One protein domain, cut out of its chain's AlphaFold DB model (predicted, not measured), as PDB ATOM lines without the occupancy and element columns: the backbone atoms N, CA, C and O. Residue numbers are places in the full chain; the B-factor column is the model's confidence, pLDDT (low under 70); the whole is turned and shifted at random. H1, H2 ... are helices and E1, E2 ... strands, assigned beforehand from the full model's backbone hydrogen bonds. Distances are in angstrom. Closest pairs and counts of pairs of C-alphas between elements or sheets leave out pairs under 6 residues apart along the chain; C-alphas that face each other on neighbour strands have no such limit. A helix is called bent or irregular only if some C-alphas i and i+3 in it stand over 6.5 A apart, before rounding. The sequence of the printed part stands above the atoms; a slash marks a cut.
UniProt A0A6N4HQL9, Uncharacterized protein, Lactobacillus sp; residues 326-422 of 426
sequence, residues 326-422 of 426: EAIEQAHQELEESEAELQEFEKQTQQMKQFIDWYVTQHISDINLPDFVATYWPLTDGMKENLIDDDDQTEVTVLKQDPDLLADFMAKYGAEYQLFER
ATOM      1  N   GLU A 326     -17.181 -20.132  75.301       86.56
ATOM      2  CA  GLU A 326     -18.028 -19.081  74.730       86.56
ATOM      3  C   GLU A 326     -17.268 -18.230  73.700       86.56
ATOM      4  O   GLU A 326     -17.772 -18.004  72.601       86.56
ATOM      5  N   ALA A 327     -16.036 -17.816  74.006       84.06
ATOM      6  CA  ALA A 327     -15.199 -17.044  73.086       84.06
ATOM      7  C   ALA A 327     -14.852 -17.821  71.800       84.06
ATOM      8  O   ALA A 327     -14.862 -17.251  70.712       84.06
ATOM      9  N   ILE A 328     -14.603 -19.130  71.899       83.75
ATOM     10  CA  ILE A 328     -14.364 -19.995  70.732       83.75
ATOM     11  C   ILE A 328     -15.620 -20.135  69.872       83.75
ATOM     12  O   ILE A 328     -15.534 -20.084  68.647       83.75
ATOM     13  N   GLU A 329     -16.792 -20.306  70.488       86.88
ATOM     14  CA  GLU A 329     -18.063 -20.367  69.758       86.88
ATOM     15  C   GLU A 329     -18.336 -19.062  68.998       86.88
ATOM     16  O   GLU A 329     -18.750 -19.108  67.840       86.88
ATOM     17  N   GLN A 330     -18.036 -17.914  69.612       86.00
ATOM     18  CA  GLN A 330     -18.121 -16.607  68.955       86.00
ATOM     19  C   GLN A 330     -17.129 -16.492  67.793       86.00
ATOM     20  O   GLN A 330     -17.536 -16.138  66.691       86.00
ATOM     21  N   ALA A 331     -15.864 -16.873  67.992       83.81
ATOM     22  CA  ALA A 331     -14.852 -16.846  66.935       83.81
ATOM     23  C   ALA A 331     -15.233 -17.741  65.741       83.81
ATOM     24  O   ALA A 331     -15.072 -17.347  64.588       83.81
ATOM     25  N   HIS A 332     -15.789 -18.930  65.989       83.25
ATOM     26  CA  HIS A 332     -16.305 -19.784  64.918       83.25
ATOM     27  C   HIS A 332     -17.475 -19.147  64.175       83.25
ATOM     28  O   HIS A 332     -17.524 -19.227  62.950       83.25
ATOM     29  N   GLN A 333     -18.394 -18.500  64.891       85.00
ATOM     30  CA  GLN A 333     -19.505 -17.799  64.262       85.00
ATOM     31  C   GLN A 333     -19.009 -16.646  63.375       85.00
ATOM     32  O   GLN A 333     -19.478 -16.508  62.248       85.00
ATOM     33  N   GLU A 334     -18.036 -15.860  63.835       83.12
ATOM     34  CA  GLU A 334     -17.428 -14.778  63.048       83.12
ATOM     35  C   GLU A 334     -16.726 -15.304  61.788       83.12
ATOM     36  O   GLU A 334     -16.856 -14.714  60.714       83.12
ATOM     37  N   LEU A 335     -16.032 -16.443  61.886       82.94
ATOM     38  CA  LEU A 335     -15.421 -17.105  60.731       82.94
ATOM     39  C   LEU A 335     -16.474 -17.588  59.726       82.94
ATOM     40  O   LEU A 335     -16.332 -17.338  58.530       82.94
ATOM     41  N   GLU A 336     -17.546 -18.234  60.192       82.94
ATOM     42  CA  GLU A 336     -18.651 -18.677  59.332       82.94
ATOM     43  C   GLU A 336     -19.356 -17.492  58.649       82.94
ATOM     44  O   GLU A 336     -19.685 -17.560  57.462       82.94
ATOM     45  N   GLU A 337     -19.570 -16.391  59.375       83.94
ATOM     46  CA  GLU A 337     -20.146 -15.159  58.833       83.94
ATOM     47  C   GLU A 337     -19.220 -14.528  57.783       83.94
ATOM     48  O   GLU A 337     -19.676 -14.207  56.684       83.94
ATOM     49  N   SER A 338     -17.915 -14.441  58.055       79.56
ATOM     50  CA  SER A 338     -16.917 -13.934  57.107       79.56
ATOM     51  C   SER A 338     -16.813 -14.798  55.844       79.56
ATOM     52  O   SER A 338     -16.701 -14.267  54.737       79.56
ATOM     53  N   GLU A 339     -16.855 -16.127  55.970       82.88
ATOM     54  CA  GLU A 339     -16.874 -17.032  54.816       82.88
ATOM     55  C   GLU A 339     -18.151 -16.858  53.986       82.88
ATOM     56  O   GLU A 339     -18.100 -16.864  52.752       82.88
ATOM     57  N   ALA A 340     -19.300 -16.668  54.638       82.38
ATOM     58  CA  ALA A 340     -20.561 -16.407  53.955       82.38
ATOM     59  C   ALA A 340     -20.554 -15.052  53.225       82.38
ATOM     60  O   ALA A 340     -21.036 -14.969  52.091       82.38
ATOM     61  N   GLU A 341     -19.986 -14.006  53.834       83.25
ATOM     62  CA  GLU A 341     -19.795 -12.699  53.196       83.25
ATOM     63  C   GLU A 341     -18.887 -12.800  51.965       83.25
ATOM     64  O   GLU A 341     -19.230 -12.264  50.908       83.25
ATOM     65  N   LEU A 342     -17.784 -13.552  52.061       85.19
ATOM     66  CA  LEU A 342     -16.894 -13.823  50.932       85.19
ATOM     67  C   LEU A 342     -17.620 -14.553  49.799       85.19
ATOM     68  O   LEU A 342     -17.558 -14.112  48.653       85.19
ATOM     69  N   GLN A 343     -18.356 -15.624  50.104       83.25
ATOM     70  CA  GLN A 343     -19.100 -16.385  49.094       83.25
ATOM     71  C   GLN A 343     -20.187 -15.546  48.407       83.25
ATOM     72  O   GLN A 343     -20.384 -15.651  47.193       83.25
ATOM     73  N   GLU A 344     -20.914 -14.711  49.156       85.06
ATOM     74  CA  GLU A 344     -21.936 -13.842  48.572       85.06
ATOM     75  C   GLU A 344     -21.305 -12.714  47.744       85.06
ATOM     76  O   GLU A 344     -21.811 -12.416  46.660       85.06
ATOM     77  N   PHE A 345     -20.172 -12.152  48.176       85.69
ATOM     78  CA  PHE A 345     -19.410 -11.197  47.374       85.69
ATOM     79  C   PHE A 345     -18.907 -11.831  46.071       85.69
ATOM     80  O   PHE A 345     -19.190 -11.304  44.995       85.69
ATOM     81  N   GLU A 346     -18.255 -12.996  46.133       85.38
ATOM     82  CA  GLU A 346     -17.786 -13.733  44.951       85.38
ATOM     83  C   GLU A 346     -18.920 -14.014  43.964       85.38
ATOM     84  O   GLU A 346     -18.756 -13.873  42.751       85.38
ATOM     85  N   LYS A 347     -20.101 -14.377  44.466       84.69
ATOM     86  CA  LYS A 347     -21.292 -14.608  43.646       84.69
ATOM     87  C   LYS A 347     -21.816 -13.324  43.001       84.69
ATOM     88  O   LYS A 347     -22.190 -13.350  41.829       84.69
ATOM     89  N   GLN A 348     -21.848 -12.209  43.733       82.88
ATOM     90  CA  GLN A 348     -22.271 -10.911  43.197       82.88
ATOM     91  C   GLN A 348     -21.294 -10.382  42.139       82.88
ATOM     92  O   GLN A 348     -21.716  -9.783  41.148       82.88
ATOM     93  N   THR A 349     -19.995 -10.643  42.301       87.19
ATOM     94  CA  THR A 349     -18.956 -10.183  41.372       87.19
ATOM     95  C   THR A 349     -18.637 -11.178  40.257       87.19
ATOM     96  O   THR A 349     -17.988 -10.805  39.276       87.19
ATOM     97  N   GLN A 350     -19.146 -12.414  40.321       88.19
ATOM     98  CA  GLN A 350     -18.870 -13.474  39.346       88.19
ATOM     99  C   GLN A 350     -19.162 -13.048  37.902       88.19
ATOM    100  O   GLN A 350     -18.337 -13.255  37.013       88.19
ATOM    101  N   GLN A 351     -20.317 -12.425  37.659       84.81
ATOM    102  CA  GLN A 351     -20.690 -11.960  36.322       84.81
ATOM    103  C   GLN A 351     -19.753 -10.846  35.831       84.81
ATOM    104  O   GLN A 351     -19.408 -10.799  34.651       84.81
ATOM    105  N   MET A 352     -19.332  -9.948  36.728       88.81
ATOM    106  CA  MET A 352     -18.359  -8.894  36.423       88.81
ATOM    107  C   MET A 352     -17.012  -9.495  36.017       88.81
ATOM    108  O   MET A 352     -16.465  -9.134  34.978       88.81
ATOM    109  N   LYS A 353     -16.530 -10.482  36.779       89.38
ATOM    110  CA  LYS A 353     -15.291 -11.214  36.498       89.38
ATOM    111  C   LYS A 353     -15.335 -11.905  35.136       89.38
ATOM    112  O   LYS A 353     -14.467 -11.679  34.299       89.38
ATOM    113  N   GLN A 354     -16.407 -12.649  34.868       88.56
ATOM    114  CA  GLN A 354     -16.619 -13.318  33.581       88.56
ATOM    115  C   GLN A 354     -16.691 -12.331  32.410       88.56
ATOM    116  O   GLN A 354     -16.166 -12.612  31.330       88.56
ATOM    117  N   PHE A 355     -17.318 -11.170  32.608       90.00
ATOM    118  CA  PHE A 355     -17.361 -10.137  31.582       90.00
ATOM    119  C   PHE A 355     -15.982  -9.536  31.317       90.00
ATOM    120  O   PHE A 355     -15.624  -9.373  30.153       90.00
ATOM    121  N   ILE A 356     -15.209  -9.209  32.356       88.19
ATOM    122  CA  ILE A 356     -13.860  -8.654  32.195       88.19
ATOM    123  C   ILE A 356     -12.963  -9.666  31.466       88.19
ATOM    124  O   ILE A 356     -12.302  -9.294  30.494       88.19
ATOM    125  N   ASP A 357     -13.023 -10.950  31.829       87.94
ATOM    126  CA  ASP A 357     -12.303 -12.030  31.138       87.94
ATOM    127  C   ASP A 357     -12.715 -12.157  29.660       87.94
ATOM    128  O   ASP A 357     -11.874 -12.266  28.754       87.94
ATOM    129  N   TRP A 358     -14.023 -12.113  29.387       89.38
ATOM    130  CA  TRP A 358     -14.551 -12.095  28.025       89.38
ATOM    131  C   TRP A 358     -14.059 -10.867  27.250       89.38
ATOM    132  O   TRP A 358     -13.599 -11.006  26.113       89.38
ATOM    133  N   TYR A 359     -14.103  -9.685  27.865       86.94
ATOM    134  CA  TYR A 359     -13.706  -8.419  27.258       86.94
ATOM    135  C   TYR A 359     -12.224  -8.438  26.880       86.94
ATOM    136  O   TYR A 359     -11.887  -8.127  25.736       86.94
ATOM    137  N   VAL A 360     -11.359  -8.906  27.786       86.88
ATOM    138  CA  VAL A 360      -9.922  -9.126  27.550       86.88
ATOM    139  C   VAL A 360      -9.691 -10.071  26.374       86.88
ATOM    140  O   VAL A 360      -8.887  -9.783  25.485       86.88
ATOM    141  N   THR A 361     -10.439 -11.171  26.318       86.25
ATOM    142  CA  THR A 361     -10.314 -12.163  25.243       86.25
ATOM    143  C   THR A 361     -10.733 -11.597  23.882       86.25
ATOM    144  O   THR A 361     -10.075 -11.861  22.874       86.25
ATOM    145  N   GLN A 362     -11.815 -10.813  23.825       86.06
ATOM    146  CA  GLN A 362     -12.311 -10.230  22.572       86.06
ATOM    147  C   GLN A 362     -11.485  -9.028  22.092       86.06
ATOM    148  O   GLN A 362     -11.436  -8.767  20.889       86.06
ATOM    149  N   HIS A 363     -10.808  -8.324  23.003       86.12
ATOM    150  CA  HIS A 363     -10.086  -7.084  22.716       86.12
ATOM    151  C   HIS A 363      -8.569  -7.220  22.884       86.12
ATOM    152  O   HIS A 363      -7.882  -6.231  23.102       86.12
ATOM    153  N   ILE A 364      -8.008  -8.421  22.697       85.06
ATOM    154  CA  ILE A 364      -6.570  -8.710  22.892       85.06
ATOM    155  C   ILE A 364      -5.611  -7.846  22.045       85.06
ATOM    156  O   ILE A 364      -4.406  -7.827  22.278       85.06
ATOM    157  N   SER A 365      -6.130  -7.158  21.024       85.12
ATOM    158  CA  SER A 365      -5.373  -6.240  20.160       85.12
ATOM    159  C   SER A 365      -5.490  -4.765  20.578       85.12
ATOM    160  O   SER A 365      -4.894  -3.911  19.921       85.12
ATOM    161  N   ASP A 366      -6.269  -4.451  21.619       84.31
ATOM    162  CA  ASP A 366      -6.392  -3.106  22.179       84.31
ATOM    163  C   ASP A 366      -5.167  -2.773  23.038       84.31
ATOM    164  O   ASP A 366      -4.811  -3.487  23.976       84.31
ATOM    165  N   ILE A 367      -4.516  -1.661  22.706       82.25
ATOM    166  CA  ILE A 367      -3.320  -1.176  23.393       82.25
ATOM    167  C   ILE A 367      -3.617  -0.657  24.808       82.25
ATOM    168  O   ILE A 367      -2.712  -0.641  25.635       82.25
ATOM    169  N   ASN A 368      -4.868  -0.275  25.097       86.56
ATOM    170  CA  ASN A 368      -5.293   0.235  26.407       86.56
ATOM    171  C   ASN A 368      -5.899  -0.858  27.305       86.56
ATOM    172  O   ASN A 368      -6.390  -0.567  28.393       86.56
ATOM    173  N   LEU A 369      -5.878  -2.121  26.867       84.31
ATOM    174  CA  LEU A 369      -6.439  -3.234  27.628       84.31
ATOM    175  C   LEU A 369      -5.827  -3.405  29.036       84.31
ATOM    176  O   LEU A 369      -6.589  -3.682  29.963       84.31
ATOM    177  N   PRO A 370      -4.509  -3.204  29.251       85.50
ATOM    178  CA  PRO A 370      -3.937  -3.236  30.597       85.50
ATOM    179  C   PRO A 370      -4.541  -2.182  31.533       85.50
ATOM    180  O   PRO A 370      -4.824  -2.495  32.687       85.50
ATOM    181  N   ASP A 371      -4.800  -0.971  31.032       87.38
ATOM    182  CA  ASP A 371      -5.395   0.115  31.820       87.38
ATOM    183  C   ASP A 371      -6.858  -0.187  32.165       87.38
ATOM    184  O   ASP A 371      -7.302   0.104  33.275       87.38
ATOM    185  N   PHE A 372      -7.605  -0.820  31.253       88.00
ATOM    186  CA  PHE A 372      -8.964  -1.304  31.520       88.00
ATOM    187  C   PHE A 372      -8.986  -2.322  32.667       88.00
ATOM    188  O   PHE A 372      -9.753  -2.154  33.614       88.00
ATOM    189  N   VAL A 373      -8.125  -3.347  32.613       85.94
ATOM    190  CA  VAL A 373      -8.043  -4.362  33.675       85.94
ATOM    191  C   VAL A 373      -7.624  -3.710  34.990       85.94
ATOM    192  O   VAL A 373      -8.311  -3.881  35.988       85.94
ATOM    193  N   ALA A 374      -6.569  -2.893  34.992       86.56
ATOM    194  CA  ALA A 374      -6.110  -2.210  36.202       86.56
ATOM    195  C   ALA A 374      -7.186  -1.302  36.825       86.56
ATOM    196  O   ALA A 374      -7.267  -1.198  38.045       86.56
ATOM    197  N   THR A 375      -8.019  -0.665  35.997       88.56
ATOM    198  CA  THR A 375      -9.077   0.238  36.467       88.56
ATOM    199  C   THR A 375     -10.273  -0.522  37.034       88.56
ATOM    200  O   THR A 375     -10.774  -0.128  38.078       88.56
ATOM    201  N   TYR A 376     -10.745  -1.592  36.380       89.38
ATOM    202  CA  TYR A 376     -12.037  -2.213  36.721       89.38
ATOM    203  C   TYR A 376     -11.948  -3.577  37.412       89.38
ATOM    204  O   TYR A 376     -12.939  -4.004  37.997       89.38
ATOM    205  N   TRP A 377     -10.790  -4.246  37.410       87.44
ATOM    206  CA  TRP A 377     -10.584  -5.478  38.184       87.44
ATOM    207  C   TRP A 377     -10.834  -5.313  39.696       87.44
ATOM    208  O   TRP A 377     -11.407  -6.219  40.293       87.44
ATOM    209  N   PRO A 378     -10.557  -4.157  40.336       88.69
ATOM    210  CA  PRO A 378     -10.943  -3.940  41.735       88.69
ATOM    211  C   PRO A 378     -12.444  -4.137  42.033       88.69
ATOM    212  O   PRO A 378     -12.809  -4.459  43.160       88.69
ATOM    213  N   LEU A 379     -13.337  -4.035  41.036       87.06
ATOM    214  CA  LEU A 379     -14.765  -4.351  41.207       87.06
ATOM    215  C   LEU A 379     -15.044  -5.843  41.462       87.06
ATOM    216  O   LEU A 379     -16.184  -6.185  41.791       87.06
ATOM    217  N   THR A 380     -14.057  -6.727  41.275       86.12
ATOM    218  CA  THR A 380     -14.181  -8.174  41.517       86.12
ATOM    219  C   THR A 380     -13.477  -8.648  42.775       86.12
ATOM    220  O   THR A 380     -13.892  -9.661  43.327       86.12
ATOM    221  N   ASP A 381     -12.454  -7.921  43.222       82.56
ATOM    222  CA  ASP A 381     -11.590  -8.329  44.337       82.56
ATOM    223  C   ASP A 381     -11.893  -7.559  45.635       82.56
ATOM    224  O   ASP A 381     -11.441  -7.957  46.703       82.56
ATOM    225  N   GLY A 382     -12.694  -6.491  45.553       80.56
ATOM    226  CA  GLY A 382     -13.057  -5.642  46.685       80.56
ATOM    227  C   GLY A 382     -12.356  -4.288  46.633       80.56
ATOM    228  O   GLY A 382     -11.325  -4.111  45.978       80.56
ATOM    229  N   MET A 383     -12.944  -3.298  47.299       82.25
ATOM    230  CA  MET A 383     -12.391  -1.951  47.364       82.25
ATOM    231  C   MET A 383     -11.394  -1.832  48.510       82.25
ATOM    232  O   MET A 383     -11.570  -2.421  49.572       82.25
ATOM    233  N   LYS A 384     -10.351  -1.043  48.296       79.75
ATOM    234  CA  LYS A 384      -9.340  -0.800  49.313       79.75
ATOM    235  C   LYS A 384      -9.750   0.369  50.203       79.75
ATOM    236  O   LYS A 384     -10.075   1.440  49.695       79.75
ATOM    237  N   GLU A 385      -9.732   0.169  51.513       76.94
ATOM    238  CA  GLU A 385      -9.977   1.203  52.516       76.94
ATOM    239  C   GLU A 385      -8.764   1.338  53.440       76.94
ATOM    240  O   GLU A 385      -8.070   0.366  53.722       76.94
ATOM    241  N   ASN A 386      -8.511   2.551  53.931       76.06
ATOM    242  CA  ASN A 386      -7.535   2.759  54.998       76.06
ATOM    243  C   ASN A 386      -8.241   2.593  56.341       76.06
ATOM    244  O   ASN A 386      -9.283   3.221  56.564       76.06
ATOM    245  N   LEU A 387      -7.660   1.798  57.239       65.31
ATOM    246  CA  LEU A 387      -8.127   1.737  58.619       65.31
ATOM    247  C   LEU A 387      -7.945   3.115  59.273       65.31
ATOM    248  O   LEU A 387      -6.908   3.756  59.134       65.31
ATOM    249  N   ILE A 388      -8.997   3.607  59.932       56.12
ATOM    250  CA  ILE A 388      -9.065   4.987  60.448       56.12
ATOM    251  C   ILE A 388      -8.226   5.165  61.732       56.12
ATOM    252  O   ILE A 388      -7.891   6.301  62.070       56.12
ATOM    253  N   ASP A 389      -7.853   4.069  62.402       55.03
ATOM    254  CA  ASP A 389      -7.302   4.081  63.765       55.03
ATOM    255  C   ASP A 389      -5.841   3.595  63.901       55.03
ATOM    256  O   ASP A 389      -5.326   3.609  65.017       55.03
ATOM    257  N   ASP A 390      -5.142   3.243  62.813       49.78
ATOM    258  CA  ASP A 390      -3.698   2.949  62.860       49.78
ATOM    259  C   ASP A 390      -2.867   4.165  62.406       49.78
ATOM    260  O   ASP A 390      -3.152   4.797  61.386       49.78
ATOM    261  N   ASP A 391      -1.817   4.500  63.171       54.41
ATOM    262  CA  ASP A 391      -0.840   5.559  62.837       54.41
ATOM    263  C   ASP A 391      -0.092   5.260  61.515       54.41
ATOM    264  O   ASP A 391       0.456   6.168  60.880       54.41
ATOM    265  N   ASP A 392      -0.133   4.001  61.070       55.84
ATOM    266  CA  ASP A 392       0.284   3.549  59.751       55.84
ATOM    267  C   ASP A 392      -0.942   3.384  58.842       55.84
ATOM    268  O   ASP A 392      -1.924   2.738  59.194       55.84
ATOM    269  N   GLN A 393      -0.890   3.972  57.641       57.38
ATOM    270  CA  GLN A 393      -1.927   3.836  56.607       57.38
ATOM    271  C   GLN A 393      -1.945   2.409  56.039       57.38
ATOM    272  O   GLN A 393      -1.546   2.177  54.896       57.38
ATOM    273  N   THR A 394      -2.374   1.448  56.848       62.31
ATOM    274  CA  THR A 394      -2.550   0.063  56.437       62.31
ATOM    275  C   THR A 394      -3.805  -0.017  55.576       62.31
ATOM    276  O   THR A 394      -4.929   0.207  56.031       62.31
ATOM    277  N   GLU A 395      -3.586  -0.286  54.293       71.50
ATOM    278  CA  GLU A 395      -4.631  -0.436  53.290       71.50
ATOM    279  C   GLU A 395      -5.213  -1.855  53.384       71.50
ATOM    280  O   GLU A 395      -4.504  -2.839  53.162       71.50
ATOM    281  N   VAL A 396      -6.501  -1.970  53.712       75.62
ATOM    282  CA  VAL A 396      -7.229  -3.243  53.790       75.62
ATOM    283  C   VAL A 396      -8.206  -3.381  52.630       75.62
ATOM    284  O   VAL A 396      -8.794  -2.403  52.173       75.62
ATOM    285  N   THR A 397      -8.410  -4.604  52.146       78.75
ATOM    286  CA  THR A 397      -9.426  -4.884  51.126       78.75
ATOM    287  C   THR A 397     -10.754  -5.205  51.797       78.75
ATOM    288  O   THR A 397     -10.864  -6.169  52.550       78.75
ATOM    289  N   VAL A 398     -11.779  -4.420  51.491       81.00
ATOM    290  CA  VAL A 398     -13.154  -4.617  51.946       81.00
ATOM    291  C   VAL A 398     -13.952  -5.289  50.832       81.00
ATOM    292  O   VAL A 398     -13.916  -4.852  49.681       81.00
ATOM    293  N   LEU A 399     -14.716  -6.332  51.176       83.12
ATOM    294  CA  LEU A 399     -15.541  -7.135  50.258       83.12
ATOM    295  C   LEU A 399     -16.800  -6.382  49.782       83.12
ATOM    296  O   LEU A 399     -17.940  -6.795  49.991       83.12
ATOM    297  N   LYS A 400     -16.594  -5.215  49.170       83.19
ATOM    298  CA  LYS A 400     -17.619  -4.341  48.594       83.19
ATOM    299  C   LYS A 400     -17.122  -3.777  47.271       83.19
ATOM    300  O   LYS A 400     -15.940  -3.486  47.113       83.19
ATOM    301  N   GLN A 401     -18.037  -3.610  46.321       83.25
ATOM    302  CA  GLN A 401     -17.734  -2.927  45.066       83.25
ATOM    303  C   GLN A 401     -17.713  -1.415  45.297       83.25
ATOM    304  O   GLN A 401     -18.659  -0.873  45.872       83.25
ATOM    305  N   ASP A 402     -16.675  -0.741  44.805       86.44
ATOM    306  CA  ASP A 402     -16.611   0.722  44.809       86.44
ATOM    307  C   ASP A 402     -17.780   1.288  43.967       86.44
ATOM    308  O   ASP A 402     -17.876   0.992  42.768       86.44
ATOM    309  N   PRO A 403     -18.691   2.080  44.565       87.38
ATOM    310  CA  PRO A 403     -19.892   2.558  43.888       87.38
ATOM    311  C   PRO A 403     -19.599   3.565  42.768       87.38
ATOM    312  O   PRO A 403     -20.328   3.581  41.771       87.38
ATOM    313  N   ASP A 404     -18.552   4.381  42.898       89.00
ATOM    314  CA  ASP A 404     -18.176   5.370  41.884       89.00
ATOM    315  C   ASP A 404     -17.503   4.676  40.699       89.00
ATOM    316  O   ASP A 404     -17.831   4.948  39.537       89.00
ATOM    317  N   LEU A 405     -16.627   3.709  40.985       89.31
ATOM    318  CA  LEU A 405     -16.000   2.881  39.960       89.31
ATOM    319  C   LEU A 405     -17.032   2.012  39.226       89.31
ATOM    320  O   LEU A 405     -16.983   1.896  38.000       89.31
ATOM    321  N   LEU A 406     -18.006   1.450  39.949       89.56
ATOM    322  CA  LEU A 406     -19.104   0.685  39.361       89.56
ATOM    323  C   LEU A 406     -19.982   1.573  38.472       89.56
ATOM    324  O   LEU A 406     -20.375   1.157  37.380       89.56
ATOM    325  N   ALA A 407     -20.276   2.804  38.897       90.62
ATOM    326  CA  ALA A 407     -21.040   3.753  38.094       90.62
ATOM    327  C   ALA A 407     -20.302   4.136  36.800       90.62
ATOM    328  O   ALA A 407     -20.919   4.165  35.731       90.62
ATOM    329  N   ASP A 408     -18.991   4.382  36.870       92.69
ATOM    330  CA  ASP A 408     -18.155   4.655  35.696       92.69
ATOM    331  C   ASP A 408     -18.083   3.443  34.752       92.69
ATOM    332  O   ASP A 408     -18.275   3.587  33.538       92.69
ATOM    333  N   PHE A 409     -17.906   2.239  35.304       91.56
ATOM    334  CA  PHE A 409     -17.946   0.992  34.544       91.56
ATOM    335  C   PHE A 409     -19.284   0.833  33.809       91.56
ATOM    336  O   PHE A 409     -19.313   0.618  32.597       91.56
ATOM    337  N   MET A 410     -20.407   1.008  34.509       90.44
ATOM    338  CA  MET A 410     -21.740   0.884  33.914       90.44
ATOM    339  C   MET A 410     -22.022   1.978  32.877       90.44
ATOM    340  O   MET A 410     -22.716   1.721  31.893       90.44
ATOM    341  N   ALA A 411     -21.462   3.178  33.041       92.06
ATOM    342  CA  ALA A 411     -21.589   4.253  32.062       92.06
ATOM    343  C   ALA A 411     -20.840   3.952  30.751       92.06
ATOM    344  O   ALA A 411     -21.336   4.295  29.675       92.06
ATOM    345  N   LYS A 412     -19.666   3.314  30.827       89.12
ATOM    346  CA  LYS A 412     -18.807   3.030  29.663       89.12
ATOM    347  C   LYS A 412     -19.083   1.673  29.015       89.12
ATOM    348  O   LYS A 412     -19.129   1.588  27.791       89.12
ATOM    349  N   TYR A 413     -19.305   0.639  29.822       89.00
ATOM    350  CA  TYR A 413     -19.388  -0.764  29.397       89.00
ATOM    351  C   TYR A 413     -20.730  -1.426  29.729       89.00
ATOM    352  O   TYR A 413     -20.992  -2.539  29.275       89.00
ATOM    353  N   GLY A 414     -21.628  -0.746  30.453       85.62
ATOM    354  CA  GLY A 414     -22.890  -1.325  30.931       85.62
ATOM    355  C   GLY A 414     -23.797  -1.880  29.829       85.62
ATOM    356  O   GLY A 414     -24.498  -2.864  30.051       85.62
ATOM    357  N   ALA A 415     -23.762  -1.310  28.620       86.44
ATOM    358  CA  ALA A 415     -24.529  -1.830  27.485       86.44
ATOM    359  C   ALA A 415     -24.013  -3.196  26.993       86.44
ATOM    360  O   ALA A 415     -24.811  -4.074  26.676       86.44
ATOM    361  N   GLU A 416     -22.693  -3.390  26.939       85.62
ATOM    362  CA  GLU A 416     -22.074  -4.668  26.568       85.62
ATOM    363  C   GLU A 416     -22.208  -5.688  27.701       85.62
ATOM    364  O   GLU A 416     -22.551  -6.842  27.450       85.62
ATOM    365  N   TYR A 417     -22.049  -5.235  28.946       86.12
ATOM    366  CA  TYR A 417     -22.231  -6.030  30.159       86.12
ATOM    367  C   TYR A 417     -23.651  -6.617  30.281       86.12
ATOM    368  O   TYR A 417     -23.819  -7.815  30.505       86.12
ATOM    369  N   GLN A 418     -24.691  -5.818  30.022       83.62
ATOM    370  CA  GLN A 418     -26.089  -6.286  30.011       83.62
ATOM    371  C   GLN A 418     -26.411  -7.228  28.839       83.62
ATOM    372  O   GLN A 418     -27.367  -8.003  28.890       83.62
ATOM    373  N   LEU A 419     -25.667  -7.142  27.732       81.81
ATOM    374  CA  LEU A 419     -25.827  -8.059  26.600       81.81
ATOM    375  C   LEU A 419     -25.107  -9.387  26.838       81.81
ATOM    376  O   LEU A 419     -25.604 -10.419  26.384       81.81
ATOM    377  N   PHE A 420     -23.980  -9.357  27.550       79.69
ATOM    378  CA  PHE A 420     -23.290 -10.540  28.055       79.69
ATOM    379  C   PHE A 420     -24.225 -11.362  28.960       79.69
ATOM    380  O   PHE A 420     -24.429 -12.545  28.698       79.69
ATOM    381  N   GLU A 421     -24.948 -10.698  29.872       62.78
ATOM    382  CA  GLU A 421     -25.972 -11.300  30.752       62.78
ATOM    383  C   GLU A 421     -27.061 -12.100  30.001       62.78
ATOM    384  O   GLU A 421     -27.616 -13.071  30.516       62.78
ATOM    385  N   ARG A 422     -27.383 -11.721  28.753       52.72
ATOM    386  CA  ARG A 422     -28.442 -12.370  27.957       52.72
ATOM    387  C   ARG A 422     -27.993 -13.616  27.197       52.72
ATOM    388  O   ARG A 422     -28.863 -14.310  26.670       52.72
TER     389      ARG A 422
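Overview. This is residues 326 to 422 of the 426 residues of an uncharacterized protein of Lactobacillus sp (UniProt A0A6N4HQL9). One long bent helix, H1, makes the longest axis; the residues 326 to 337 at its beginning stick out, and the chain folds back along its second arm as the short helix H2. The tiny helix H3 lies near the middle, the strand hairpin E1 and E2 follows it away from H1's second arm, and the sharply kinked H4 comes back towards that arm with its last turns. You have 97 residues, with four named helices and two named strands in the order H1, H2, H3, E1, E2, H4; the strands form an antiparallel sheet of two, and the class is mostly helix. The whole is loose, with a radius of gyration of the C-alphas of 16.9 A, and elongated, spanning 56 by 35 by 21 A.

Along the chain. Find C-alpha 326 at (-18.028, -19.081, 74.730), where H1, residues 326 to 362, begins. By its hydrogen bonds it was assigned as one helix, but it is bent: C-alphas 348 and 351 are 7.1 A apart. Its arms are H1a, residues 326 to 348, 32.8 A long, and H1b, residues 351 to 362, 16.2 A long. Read on to H2, residues 369 to 376, 10.7 A, and H3, residues 378 to 381, 5.1 A. E1, residues 383 to 386, is 10.2 A long, and E2, residues 395 to 398, is 9.6 A. H4, residues 403 to 420, 20.8 A, ends at C-alpha 420 at (-23.290, -10.540, 28.055); it is irregular, with C-alphas 412 and 415 7.8 A apart and a kink of 81 degrees near residue 413.

Arrangement. Begin with H1, the hub, whose arms stand at a steep tilt of 42 degrees. H1b and H2 form a helical hairpin: they only just touch, with 3 pairs of C-alphas within 8 A, the closest those of Val 360 and Leu 369 at 6.8 A, at a shallow tilt of 10 degrees, opposite ways. H1b and H3 only just touch with 3 such pairs, the closest Lys 353 and Thr 380 at 6.0 A. H1b and H4 also only just touch with 3 such pairs, H4 with residues 417 to 420 alone; the closest C-alphas, of Phe 355 and Tyr 417, are 6.5 A apart. In the hairpin of E1 and E2, look for N 385 and O 396 at 2.8 A, within hydrogen-bond range. E1 and H4 are apart. Every O i to N i+4 pair is within range in H1a, H1b and H2; in H4 12 of 14 are, and H3 is too short for such a pair.

Size, cuts and confidence. Glu 326 and Ser 365 have the C-alphas farthest apart, 57.5 A. The printed part has no cut, and no link is long. Mean pLDDT of the printed part is 82.3; look for values under 70 at residues 387 to 394 and 421 to 422.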